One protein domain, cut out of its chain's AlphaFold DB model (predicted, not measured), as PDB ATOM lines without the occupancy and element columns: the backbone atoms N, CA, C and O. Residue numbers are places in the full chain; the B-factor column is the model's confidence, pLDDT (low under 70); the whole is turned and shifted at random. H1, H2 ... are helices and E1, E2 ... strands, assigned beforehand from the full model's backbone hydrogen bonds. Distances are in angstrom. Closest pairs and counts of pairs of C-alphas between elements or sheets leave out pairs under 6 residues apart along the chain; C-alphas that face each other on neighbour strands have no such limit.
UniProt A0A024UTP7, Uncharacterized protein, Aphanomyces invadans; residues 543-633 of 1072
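Overview. This is residues 543 to 633 of the 1072 residues of an uncharacterized protein of Aphanomyces invadans (UniProt A0A024UTP7). With little regular structure, this compact body of mostly loops has helix H1 along one side, the E1-E2 hairpin toward one end, and short helices H2 and H3 meeting at a corner. Of 91 printed residues, 30 are in named elements, in the order H1, E1, E2, H2, H3: a mixed class with one antiparallel sheet, E1 - E2. The radius of gyration of the C-alphas is 12.0 A; the spans are 36 by 29 by 23 A.

Arrangement. H1, residues 548 to 558, is close to but not clearly touching H3, residues 618 to 621; their closest C-alphas, Met 554 and Met 621, are 7.9 A apart. E1, residues 572 to 576, and E2, residues 579 to 584, form an antiparallel hairpin; N 573 and O 583, 3.0 A apart, are within hydrogen-bond range. H2, residues 611 to 614, touches H3 only at the corner; their closest C-alphas, Glu 612 and Pro 618, are 4.8 A apart. In H1 every O i to N i+4 pair is within hydrogen-bond range; H2 and H3 are too short for one.

Along the chain. H1, 15.1 A long, begins at C-alpha 548 (61.416, -41.852, 40.759). E1 measures 12.1 A, E2 13.5 A. H3 ends at C-alpha 621 (51.337, -33.779, 33.071).

Size, cuts and confidence. The farthest C-alphas, Ala 566 and Pro 633, are 36.3 A apart. The printed part has no cut. Links H1 to E1 and E2 to H2 are long. Residues 562, 590 to 593 and 608 have pLDDT under 70.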
ATOM      1  N   TYR A 543      64.642 -40.562  33.373       86.44
ATOM      2  CA  TYR A 543      63.266 -40.121  33.122       86.44
ATOM      3  C   TYR A 543      62.406 -41.299  32.638       86.44
ATOM      4  O   TYR A 543      62.900 -42.410  32.454       86.44
ATOM      5  N   GLY A 544      61.105 -41.062  32.477       83.31
ATOM      6  CA  GLY A 544      60.107 -42.066  32.105       83.31
ATOM      7  C   GLY A 544      59.052 -42.253  33.197       83.31
ATOM      8  O   GLY A 544      59.259 -41.800  34.328       83.31
ATOM      9  N   PRO A 545      57.916 -42.906  32.894       78.75
ATOM     10  CA  PRO A 545      56.801 -43.036  33.832       78.75
ATOM     11  C   PRO A 545      57.204 -43.755  35.127       78.75
ATOM     12  O   PRO A 545      56.919 -43.275  36.221       78.75
ATOM     13  N   ASP A 546      57.969 -44.844  35.022       77.88
ATOM     14  CA  ASP A 546      58.467 -45.592  36.181       77.88
ATOM     15  C   ASP A 546      59.553 -44.864  36.984       77.88
ATOM     16  O   ASP A 546      59.874 -45.292  38.100       77.88
ATOM     17  N   SER A 547      60.131 -43.774  36.466       81.94
ATOM     18  CA  SER A 547      61.227 -43.069  37.134       81.94
ATOM     19  C   SER A 547      60.792 -42.477  38.477       81.94
ATOM     20  O   SER A 547      59.683 -41.959  38.635       81.94
ATOM     21  N   PHE A 548      61.692 -42.484  39.464       80.62
ATOM     22  CA  PHE A 548      61.416 -41.852  40.759       80.62
ATOM     23  C   PHE A 548      61.132 -40.341  40.620       80.62
ATOM     24  O   PHE A 548      60.378 -39.772  41.409       80.62
ATOM     25  N   LEU A 549      61.678 -39.699  39.583       82.75
ATOM     26  CA  LEU A 549      61.415 -38.299  39.253       82.75
ATOM     27  C   LEU A 549      59.974 -38.065  38.789       82.75
ATOM     28  O   LEU A 549      59.302 -37.196  39.353       82.75
ATOM     29  N   CYS A 550      59.463 -38.876  37.855       83.50
ATOM     30  CA  CYS A 550      58.054 -38.821  37.466       83.50
ATOM     31  C   CYS A 550      57.139 -39.106  38.668       83.50
ATOM     32  O   CYS A 550      56.257 -38.299  38.966       83.50
ATOM     33  N   ARG A 551      57.410 -40.165  39.452       82.38
ATOM     34  CA  ARG A 551      56.648 -40.481  40.682       82.38
ATOM     35  C   ARG A 551      56.624 -39.318  41.680       82.38
ATOM     36  O   ARG A 551      55.564 -39.003  42.220       82.38
ATOM     37  N   ARG A 552      57.758 -38.640  41.910       80.38
ATOM     38  CA  ARG A 552      57.851 -37.475  42.812       80.38
ATOM     39  C   ARG A 552      57.045 -36.285  42.286       80.38
ATOM     40  O   ARG A 552      56.338 -35.642  43.068       80.38
ATOM     41  N   ALA A 553      57.118 -35.989  40.988       82.31
ATOM     42  CA  ALA A 553      56.339 -34.917  40.367       82.31
ATOM     43  C   ALA A 553      54.828 -35.210  40.413       82.31
ATOM     44  O   ALA A 553      54.032 -34.349  40.797       82.31
ATOM     45  N   MET A 554      54.452 -36.451  40.111       82.56
ATOM     46  CA  MET A 554      53.085 -36.960  40.104       82.56
ATOM     47  C   MET A 554      52.462 -36.987  41.511       82.56
ATOM     48  O   MET A 554      51.380 -36.440  41.726       82.56
ATOM     49  N   GLY A 555      53.174 -37.507  42.514       81.62
ATOM     50  CA  GLY A 555      52.737 -37.460  43.913       81.62
ATOM     51  C   GLY A 555      52.621 -36.030  44.456       81.62
ATOM     52  O   GLY A 555      51.716 -35.728  45.235       81.62
ATOM     53  N   THR A 556      53.478 -35.114  43.989       80.06
ATOM     54  CA  THR A 556      53.367 -33.678  44.298       80.06
ATOM     55  C   THR A 556      52.113 -33.063  43.669       80.06
ATOM     56  O   THR A 556      51.389 -32.333  44.347       80.06
ATOM     57  N   TYR A 557      51.818 -33.397  42.407       81.81
ATOM     58  CA  TYR A 557      50.596 -32.993  41.707       81.81
ATOM     59  C   TYR A 557      49.345 -33.486  42.447       81.81
ATOM     60  O   TYR A 557      48.470 -32.674  42.728       81.81
ATOM     61  N   CYS A 558      49.283 -34.758  42.853       83.00
ATOM     62  CA  CYS A 558      48.117 -35.356  43.519       83.00
ATOM     63  C   CYS A 558      47.952 -35.017  45.016       83.00
ATOM     64  O   CYS A 558      46.914 -35.339  45.605       83.00
ATOM     65  N   LYS A 559      48.927 -34.353  45.658       81.19
ATOM     66  CA  LYS A 559      48.889 -33.990  47.093       81.19
ATOM     67  C   LYS A 559      47.680 -33.119  47.524       81.19
ATOM     68  O   LYS A 559      47.163 -33.376  48.612       81.19
ATOM     69  N   PRO A 560      47.169 -32.138  46.742       80.06
ATOM     70  CA  PRO A 560      46.074 -31.256  47.164       80.06
ATOM     71  C   PRO A 560      44.755 -31.984  47.498       80.06
ATOM     72  O   PRO A 560      44.402 -32.959  46.828       80.06
ATOM     73  N   PRO A 561      43.978 -31.505  48.489       71.56
ATOM     74  CA  PRO A 561      42.706 -32.119  48.884       71.56
ATOM     75  C   PRO A 561      41.526 -31.752  47.967       71.56
ATOM     76  O   PRO A 561      40.482 -32.383  48.042       71.56
ATOM     77  N   THR A 562      41.669 -30.754  47.091       69.75
ATOM     78  CA  THR A 562      40.590 -30.201  46.245       69.75
ATOM     79  C   THR A 562      40.273 -31.033  44.994       69.75
ATOM     80  O   THR A 562      39.738 -30.499  44.028       69.75
ATOM     81  N   ARG A 563      40.674 -32.306  44.960       75.94
ATOM     82  CA  ARG A 563      40.598 -33.190  43.786       75.94
ATOM     83  C   ARG A 563      39.748 -34.402  44.116       75.94
ATOM     84  O   ARG A 563      39.885 -34.954  45.206       75.94
ATOM     85  N   SER A 564      38.916 -34.823  43.172       78.19
ATOM     86  CA  SER A 564      38.058 -36.000  43.300       78.19
ATOM     87  C   SER A 564      38.311 -36.983  42.161       78.19
ATOM     88  O   SER A 564      38.770 -36.591  41.088       78.19
ATOM     89  N   SER A 565      37.956 -38.250  42.369       77.44
ATOM     90  CA  SER A 565      38.061 -39.300  41.346       77.44
ATOM     91  C   SER A 565      37.222 -39.015  40.093       77.44
ATOM     92  O   SER A 565      37.529 -39.540  39.033       77.44
ATOM     93  N   ALA A 566      36.211 -38.146  40.190       73.12
ATOM     94  CA  ALA A 566      35.400 -37.692  39.059       73.12
ATOM     95  C   ALA A 566      35.999 -36.498  38.285       73.12
ATOM     96  O   ALA A 566      35.490 -36.163  37.221       73.12
ATOM     97  N   THR A 567      37.026 -35.817  38.819       72.62
ATOM     98  CA  THR A 567      37.627 -34.619  38.193       72.62
ATOM     99  C   THR A 567      39.084 -34.794  37.770       72.62
ATOM    100  O   THR A 567      39.524 -34.104  36.859       72.62
ATOM    101  N   ASP A 568      39.836 -35.689  38.414       79.56
ATOM    102  CA  ASP A 568      41.265 -35.917  38.153       79.56
ATOM    103  C   ASP A 568      41.595 -37.407  38.412       79.56
ATOM    104  O   ASP A 568      42.280 -37.740  39.388       79.56
ATOM    105  N   PRO A 569      41.020 -38.332  37.613       79.50
ATOM    106  CA  PRO A 569      40.923 -39.756  37.951       79.50
ATOM    107  C   PRO A 569      42.280 -40.458  38.083       79.50
ATOM    108  O   PRO A 569      42.445 -41.330  38.933       79.50
ATOM    109  N   GLY A 570      43.293 -40.037  37.325       81.69
ATOM    110  CA  GLY A 570      44.657 -40.567  37.384       81.69
ATOM    111  C   GLY A 570      45.424 -40.262  38.680       81.69
ATOM    112  O   GLY A 570      46.559 -40.707  38.818       81.69
ATOM    113  N   CYS A 571      44.845 -39.524  39.636       86.50
ATOM    114  CA  CYS A 571      45.381 -39.392  40.999       86.50
ATOM    115  C   CYS A 571      44.855 -40.458  41.987       86.50
ATOM    116  O   CYS A 571      45.244 -40.455  43.162       86.50
ATOM    117  N   PHE A 572      43.976 -41.351  41.533       87.12
ATOM    118  CA  PHE A 572      43.264 -42.339  42.342       87.12
ATOM    119  C   PHE A 572      43.494 -43.764  41.817       87.12
ATOM    120  O   PHE A 572      43.914 -43.954  40.678       87.12
ATOM    121  N   VAL A 573      43.260 -44.768  42.664       85.38
ATOM    122  CA  VAL A 573      43.451 -46.185  42.309       85.38
ATOM    123  C   VAL A 573      42.346 -46.640  41.349       85.38
ATOM    124  O   VAL A 573      41.160 -46.460  41.643       85.38
ATOM    125  N   TRP A 574      42.713 -47.277  40.238       82.88
ATOM    126  CA  TRP A 574      41.777 -47.881  39.283       82.88
ATOM    127  C   TRP A 574      41.464 -49.341  39.642       82.88
ATOM    128  O   TRP A 574      42.361 -50.122  39.953       82.88
ATOM    129  N   THR A 575      40.185 -49.726  39.576       79.06
ATOM    130  CA  THR A 575      39.704 -51.100  39.866       79.06
ATOM    131  C   THR A 575      39.331 -51.880  38.607       79.06
ATOM    132  O   THR A 575      39.453 -53.102  38.572       79.06
ATOM    133  N   SER A 576      38.924 -51.180  37.552       76.69
ATOM    134  CA  SER A 576      38.753 -51.700  36.194       76.69
ATOM    135  C   SER A 576      39.029 -50.574  35.196       76.69
ATOM    136  O   SER A 576      39.118 -49.418  35.605       76.69
ATOM    137  N   ASN A 577      39.085 -50.884  33.898       72.50
ATOM    138  CA  ASN A 577      39.292 -49.924  32.801       72.50
ATOM    139  C   ASN A 577      38.298 -48.729  32.778       72.50
ATOM    140  O   ASN A 577      38.507 -47.782  32.032       72.50
ATOM    141  N   THR A 578      37.212 -48.742  33.561       75.38
ATOM    142  CA  THR A 578      36.257 -47.618  33.651       75.38
ATOM    143  C   THR A 578      35.887 -47.203  35.080       75.38
ATOM    144  O   THR A 578      35.087 -46.282  35.247       75.38
ATOM    145  N   THR A 579      36.438 -47.839  36.125       80.44
ATOM    146  CA  THR A 579      36.022 -47.593  37.521       80.44
ATOM    147  C   THR A 579      37.175 -47.147  38.415       80.44
ATOM    148  O   THR A 579      38.127 -47.889  38.676       80.44
ATOM    149  N   VAL A 580      37.047 -45.928  38.943       81.69
ATOM    150  CA  VAL A 580      38.048 -45.250  39.774       81.69
ATOM    151  C   VAL A 580      37.576 -45.211  41.226       81.69
ATOM    152  O   VAL A 580      36.459 -44.783  41.519       81.69
ATOM    153  N   THR A 581      38.429 -45.654  42.143       82.88
ATOM    154  CA  THR A 581      38.127 -45.698  43.582       82.88
ATOM    155  C   THR A 581      38.289 -44.317  44.231       82.88
ATOM    156  O   THR A 581      38.893 -43.409  43.667       82.88
ATOM    157  N   SER A 582      37.774 -44.131  45.449       81.81
ATOM    158  CA  SER A 582      37.998 -42.907  46.238       81.81
ATOM    159  C   SER A 582      39.367 -42.859  46.938       81.81
ATOM    160  O   SER A 582      39.736 -41.822  47.494       81.81
ATOM    161  N   THR A 583      40.138 -43.951  46.906       83.62
ATOM    162  CA  THR A 583      41.504 -44.035  47.438       83.62
ATOM    163  C   THR A 583      42.506 -43.363  46.498       83.62
ATOM    164  O   THR A 583      42.542 -43.630  45.295       83.62
ATOM    165  N   LYS A 584      43.337 -42.467  47.045       84.19
ATOM    166  CA  LYS A 584      44.462 -41.868  46.313       84.19
ATOM    167  C   LYS A 584      45.580 -42.892  46.117       84.19
ATOM    168  O   LYS A 584      45.794 -43.732  46.986       84.19
ATOM    169  N   LEU A 585      46.312 -42.775  45.011       82.44
ATOM    170  CA  LEU A 585      47.475 -43.620  44.723       82.44
ATOM    171  C   LEU A 585      48.568 -43.474  45.791       82.44
ATOM    172  O   LEU A 585      48.892 -42.354  46.200       82.44
ATOM    173  N   SER A 586      49.197 -44.592  46.170       81.19
ATOM    174  CA  SER A 586      50.519 -44.541  46.802       81.19
ATOM    175  C   SER A 586      51.615 -44.401  45.740       81.19
ATOM    176  O   SER A 586      51.542 -45.005  44.669       81.19
ATOM    177  N   PHE A 587      52.642 -43.608  46.051       78.69
ATOM    178  CA  PHE A 587      53.808 -43.365  45.189       78.69
ATOM    179  C   PHE A 587      55.094 -44.010  45.734       78.69
ATOM    180  O   PHE A 587      56.031 -44.250  44.972       78.69
ATOM    181  N   ASP A 588      55.108 -44.330  47.031       71.56
ATOM    182  CA  ASP A 588      56.174 -45.048  47.726       71.56
ATOM    183  C   ASP A 588      55.656 -46.464  48.050       71.56
ATOM    184  O   ASP A 588      54.860 -46.657  48.970       71.56
ATOM    185  N   CYS A 589      56.064 -47.462  47.260       70.12
ATOM    186  CA  CYS A 589      55.606 -48.851  47.391       70.12
ATOM    187  C   CYS A 589      56.770 -49.816  47.150       70.12
ATOM    188  O   CYS A 589      57.527 -49.630  46.199       70.12
ATOM    189  N   GLN A 590      56.881 -50.871  47.964       60.50
ATOM    190  CA  GLN A 590      57.861 -51.948  47.743       60.50
ATOM    191  C   GLN A 590      57.246 -53.202  47.101       60.50
ATOM    192  O   GLN A 590      57.936 -53.870  46.345       60.50
ATOM    193  N   ASN A 591      55.966 -53.497  47.362       56.97
ATOM    194  CA  ASN A 591      55.127 -54.467  46.639       56.97
ATOM    195  C   ASN A 591      53.654 -54.204  47.009       56.97
ATOM    196  O   ASN A 591      53.296 -54.360  48.174       56.97
ATOM    197  N   GLY A 592      52.797 -53.789  46.068       66.75
ATOM    198  CA  GLY A 592      51.384 -53.507  46.370       66.75
ATOM    199  C   GLY A 592      50.523 -53.135  45.157       66.75
ATOM    200  O   GLY A 592      51.013 -52.577  44.175       66.75
ATOM    201  N   THR A 593      49.228 -53.445  45.232       67.25
ATOM    202  CA  THR A 593      48.237 -53.226  44.159       67.25
ATOM    203  C   THR A 593      47.681 -51.801  44.112       67.25
ATOM    204  O   THR A 593      47.336 -51.318  43.041       67.25
ATOM    205  N   GLU A 594      47.660 -51.081  45.237       73.94
ATOM    206  CA  GLU A 594      47.170 -49.689  45.344       73.94
ATOM    207  C   GLU A 594      48.218 -48.633  44.918       73.94
ATOM    208  O   GLU A 594      48.184 -47.471  45.334       73.94
ATOM    209  N   CYS A 595      49.197 -49.045  44.108       78.81
ATOM    210  CA  CYS A 595      50.361 -48.241  43.754       78.81
ATOM    211  C   CYS A 595      50.256 -47.595  42.364       78.81
ATOM    212  O   CYS A 595      49.738 -48.186  41.412       78.81
ATOM    213  N   TYR A 596      50.848 -46.409  42.225       81.25
ATOM    214  CA  TYR A 596      51.205 -45.835  40.928       81.25
ATOM    215  C   TYR A 596      52.047 -46.826  40.092       81.25
ATOM    216  O   TYR A 596      52.894 -47.531  40.637       81.25
ATOM    217  N   GLY A 597      51.799 -46.900  38.779       77.00
ATOM    218  CA  GLY A 597      52.441 -47.873  37.883       77.00
ATOM    219  C   GLY A 597      51.936 -49.323  38.002       77.00
ATOM    220  O   GLY A 597      52.431 -50.198  37.296       77.00
ATOM    221  N   SER A 598      50.941 -49.609  38.852       79.00
ATOM    222  CA  SER A 598      50.363 -50.954  39.025       79.00
ATOM    223  C   SER A 598      48.999 -51.102  38.333       79.00
ATOM    224  O   SER A 598      48.158 -50.204  38.408       79.00
ATOM    225  N   GLY A 599      48.749 -52.242  37.682       80.50
ATOM    226  CA  GLY A 599      47.452 -52.583  37.085       80.50
ATOM    227  C   GLY A 599      47.022 -51.647  35.949       80.50
ATOM    228  O   GLY A 599      47.684 -51.564  34.918       80.50
ATOM    229  N   TRP A 600      45.888 -50.966  36.120       79.38
ATOM    230  CA  TRP A 600      45.344 -50.027  35.126       79.38
ATOM    231  C   TRP A 600      45.839 -48.579  35.324       79.38
ATOM    232  O   TRP A 600      45.487 -47.698  34.545       79.38
ATOM    233  N   ASN A 601      46.646 -48.316  36.361       80.44
ATOM    234  CA  ASN A 601      47.132 -46.974  36.687       80.44
ATOM    235  C   ASN A 601      48.186 -46.496  35.667       80.44
ATOM    236  O   ASN A 601      49.016 -47.282  35.201       80.44
ATOM    237  N   VAL A 602      48.209 -45.188  35.379       78.38
ATOM    238  CA  VAL A 602      49.185 -44.556  34.466       78.38
ATOM    239  C   VAL A 602      50.619 -44.969  34.819       78.38
ATOM    240  O   VAL A 602      51.021 -44.926  35.982       78.38
ATOM    241  N   GLY A 603      51.376 -45.364  33.793       73.62
ATOM    242  CA  GLY A 603      52.743 -45.882  33.900       73.62
ATOM    243  C   GLY A 603      52.844 -47.408  33.903       73.62
ATOM    244  O   GLY A 603      53.902 -47.929  33.582       73.62
ATOM    245  N   SER A 604      51.759 -48.137  34.183       77.38
ATOM    246  CA  SER A 604      51.773 -49.603  34.115       77.38
ATOM    247  C   SER A 604      51.806 -50.113  32.663       77.38
ATOM    248  O   SER A 604      51.115 -49.537  31.819       77.38
ATOM    249  N   PRO A 605      52.491 -51.231  32.344       71.69
ATOM    250  CA  PRO A 605      52.441 -51.846  31.009       71.69
ATOM    251  C   PRO A 605      51.046 -52.373  30.619       71.69
ATOM    252  O   PRO A 605      50.817 -52.705  29.461       71.69
ATOM    253  N   THR A 606      50.113 -52.446  31.573       73.62
ATOM    254  CA  THR A 606      48.695 -52.782  31.366       73.62
ATOM    255  C   THR A 606      47.757 -51.565  31.380       73.62
ATOM    256  O   THR A 606      46.540 -51.737  31.373       73.62
ATOM    257  N   ALA A 607      48.282 -50.334  31.382       74.12
ATOM    258  CA  ALA A 607      47.464 -49.122  31.310       74.12
ATOM    259  C   ALA A 607      46.835 -48.952  29.911       74.12
ATOM    260  O   ALA A 607      47.534 -48.824  28.907       74.12
ATOM    261  N   SER A 608      45.504 -48.944  29.856       66.44
ATOM    262  CA  SER A 608      44.698 -48.919  28.625       66.44
ATOM    263  C   SER A 608      44.187 -47.536  28.217       66.44
ATOM    264  O   SER A 608      43.778 -47.361  27.070       66.44
ATOM    265  N   MET A 609      44.176 -46.566  29.133       70.50
ATOM    266  CA  MET A 609      43.764 -45.187  28.853       70.50
ATOM    267  C   MET A 609      44.953 -44.301  28.500       70.50
ATOM    268  O   MET A 609      46.054 -44.459  29.034       70.50
ATOM    269  N   ALA A 610      44.715 -43.319  27.628       74.88
ATOM    270  CA  ALA A 610      45.703 -42.294  27.352       74.88
ATOM    271  C   ALA A 610      45.940 -41.423  28.597       74.88
ATOM    272  O   ALA A 610      45.051 -41.191  29.424       74.88
ATOM    273  N   CYS A 611      47.152 -40.880  28.703       79.56
ATOM    274  CA  CYS A 611      47.472 -39.900  29.737       79.56
ATOM    275  C   CYS A 611      46.536 -38.677  29.666       79.56
ATOM    276  O   CYS A 611      46.212 -38.094  30.700       79.56
ATOM    277  N   GLU A 612      46.081 -38.300  28.464       77.56
ATOM    278  CA  GLU A 612      45.268 -37.096  28.276       77.56
ATOM    279  C   GLU A 612      43.876 -37.198  28.916       77.56
ATOM    280  O   GLU A 612      43.445 -36.251  29.570       77.56
ATOM    281  N   ASP A 613      43.235 -38.367  28.841       77.44
ATOM    282  CA  ASP A 613      41.943 -38.644  29.492       77.44
ATOM    283  C   ASP A 613      42.073 -38.851  31.014       77.44
ATOM    284  O   ASP A 613      41.095 -38.793  31.760       77.44
ATOM    285  N   SER A 614      43.296 -39.098  31.496       77.50
ATOM    286  CA  SER A 614      43.564 -39.456  32.892       77.50
ATOM    287  C   SER A 614      43.634 -38.253  33.844       77.50
ATOM    288  O   SER A 614      43.557 -38.444  35.060       77.50
ATOM    289  N   PHE A 615      43.803 -37.019  33.351       82.38
ATOM    290  CA  PHE A 615      44.144 -35.860  34.193       82.38
ATOM    291  C   PHE A 615      43.318 -34.608  33.907       82.38
ATOM    292  O   PHE A 615      43.060 -34.265  32.762       82.38
ATOM    293  N   ALA A 616      43.034 -33.831  34.958       72.81
ATOM    294  CA  ALA A 616      42.356 -32.533  34.860       72.81
ATOM    295  C   ALA A 616      43.138 -31.485  34.039       72.81
ATOM    296  O   ALA A 616      42.564 -30.524  33.530       72.81
ATOM    297  N   PHE A 617      44.465 -31.635  33.940       74.94
ATOM    298  CA  PHE A 617      45.356 -30.721  33.221       74.94
ATOM    299  C   PHE A 617      46.386 -31.504  32.387       74.94
ATOM    300  O   PHE A 617      47.584 -31.461  32.694       74.94
ATOM    301  N   PRO A 618      45.965 -32.213  31.323       74.62
ATOM    302  CA  PRO A 618      46.815 -33.185  30.633       74.62
ATOM    303  C   PRO A 618      48.038 -32.526  29.988       74.62
ATOM    304  O   PRO A 618      49.164 -32.988  30.161       74.62
ATOM    305  N   GLN A 619      47.850 -31.335  29.413       74.31
ATOM    306  CA  GLN A 619      48.901 -30.471  28.860       74.31
ATOM    307  C   GLN A 619      50.004 -30.067  29.867       74.31
ATOM    308  O   GLN A 619      51.038 -29.547  29.455       74.31
ATOM    309  N   ARG A 620      49.810 -30.281  31.180       76.19
ATOM    310  CA  ARG A 620      50.817 -30.040  32.235       76.19
ATOM    311  C   ARG A 620      51.414 -31.315  32.841       76.19
ATOM    312  O   ARG A 620      52.373 -31.196  33.596       76.19
ATOM    313  N   MET A 621      50.859 -32.492  32.547       81.94
ATOM    314  CA  MET A 621      51.337 -33.779  33.071       81.94
ATOM    315  C   MET A 621      51.887 -34.679  31.957       81.94
ATOM    316  O   MET A 621      53.024 -35.125  32.030       81.94
ATOM    317  N   CYS A 622      51.143 -34.867  30.871       81.94
ATOM    318  CA  CYS A 622      51.531 -35.729  29.748       81.94
ATOM    319  C   CYS A 622      52.675 -35.143  28.907       81.94
ATOM    320  O   CYS A 622      53.417 -35.861  28.242       81.94
ATOM    321  N   HIS A 623      52.850 -33.820  28.967       84.44
ATOM    322  CA  HIS A 623      53.970 -33.109  28.352       84.44
ATOM    323  C   HIS A 623      55.148 -32.862  29.313       84.44
ATOM    324  O   HIS A 623      56.141 -32.265  28.901       84.44
ATOM    325  N   LEU A 624      55.070 -33.333  30.565       84.81
ATOM    326  CA  LEU A 624      56.148 -33.217  31.548       84.81
ATOM    327  C   LEU A 624      57.343 -34.084  31.117       84.81
ATOM    328  O   LEU A 624      57.190 -35.289  30.901       84.81
ATOM    329  N   ARG A 625      58.533 -33.485  30.968       83.19
ATOM    330  CA  ARG A 625      59.710 -34.158  30.378       83.19
ATOM    331  C   ARG A 625      60.138 -35.371  31.205       83.19
ATOM    332  O   ARG A 625      60.496 -36.397  30.642       83.19
ATOM    333  N   GLU A 626      60.031 -35.249  32.521       83.19
ATOM    334  CA  GLU A 626      60.355 -36.257  33.530       83.19
ATOM    335  C   GLU A 626      59.591 -37.576  33.350       83.19
ATOM    336  O   GLU A 626      60.102 -38.634  33.707       83.19
ATOM    337  N   CYS A 627      58.381 -37.519  32.787       83.44
ATOM    338  CA  CYS A 627      57.502 -38.672  32.599       83.44
ATOM    339  C   CYS A 627      57.521 -39.236  31.167       83.44
ATOM    340  O   CYS A 627      56.854 -40.236  30.910       83.44
ATOM    341  N   LYS A 628      58.262 -38.629  30.225       83.62
ATOM    342  CA  LYS A 628      58.334 -39.130  28.842       83.62
ATOM    343  C   LYS A 628      59.210 -40.389  28.748       83.62
ATOM    344  O   LYS A 628      60.321 -40.367  29.273       83.62
ATOM    345  N   PRO A 629      58.756 -41.459  28.066       77.62
ATOM    346  CA  PRO A 629      59.491 -42.723  27.984       77.62
ATOM    347  C   PRO A 629      60.712 -42.668  27.050       77.62
ATOM    348  O   PRO A 629      61.592 -43.514  27.152       77.62
ATOM    349  N   ASP A 630      60.788 -41.677  26.157       77.12
ATOM    350  CA  ASP A 630      61.760 -41.626  25.052       77.12
ATOM    351  C   ASP A 630      63.197 -41.230  25.468       77.12
ATOM    352  O   ASP A 630      64.059 -41.040  24.611       77.12
ATOM    353  N   HIS A 631      63.464 -41.040  26.767       81.00
ATOM    354  CA  HIS A 631      64.723 -40.482  27.281       81.00
ATOM    355  C   HIS A 631      65.552 -41.526  28.041       81.00
ATOM    356  O   HIS A 631      65.267 -41.841  29.197       81.00
ATOM    357  N   ALA A 632      66.624 -42.013  27.411       81.75
ATOM    358  CA  ALA A 632      67.613 -42.890  28.037       81.75
ATOM    359  C   ALA A 632      68.842 -42.078  28.512       81.75
ATOM    360  O   ALA A 632      69.502 -41.460  27.674       81.75
ATOM    361  N   PRO A 633      69.189 -42.067  29.816       84.50
ATOM    362  CA  PRO A 633      70.386 -41.377  30.303       84.50
ATOM    363  C   PRO A 633      71.676 -42.061  29.839       84.50
ATOM    364  O   PRO A 633      71.731 -43.284  29.714       84.50
TER     365      PRO A 633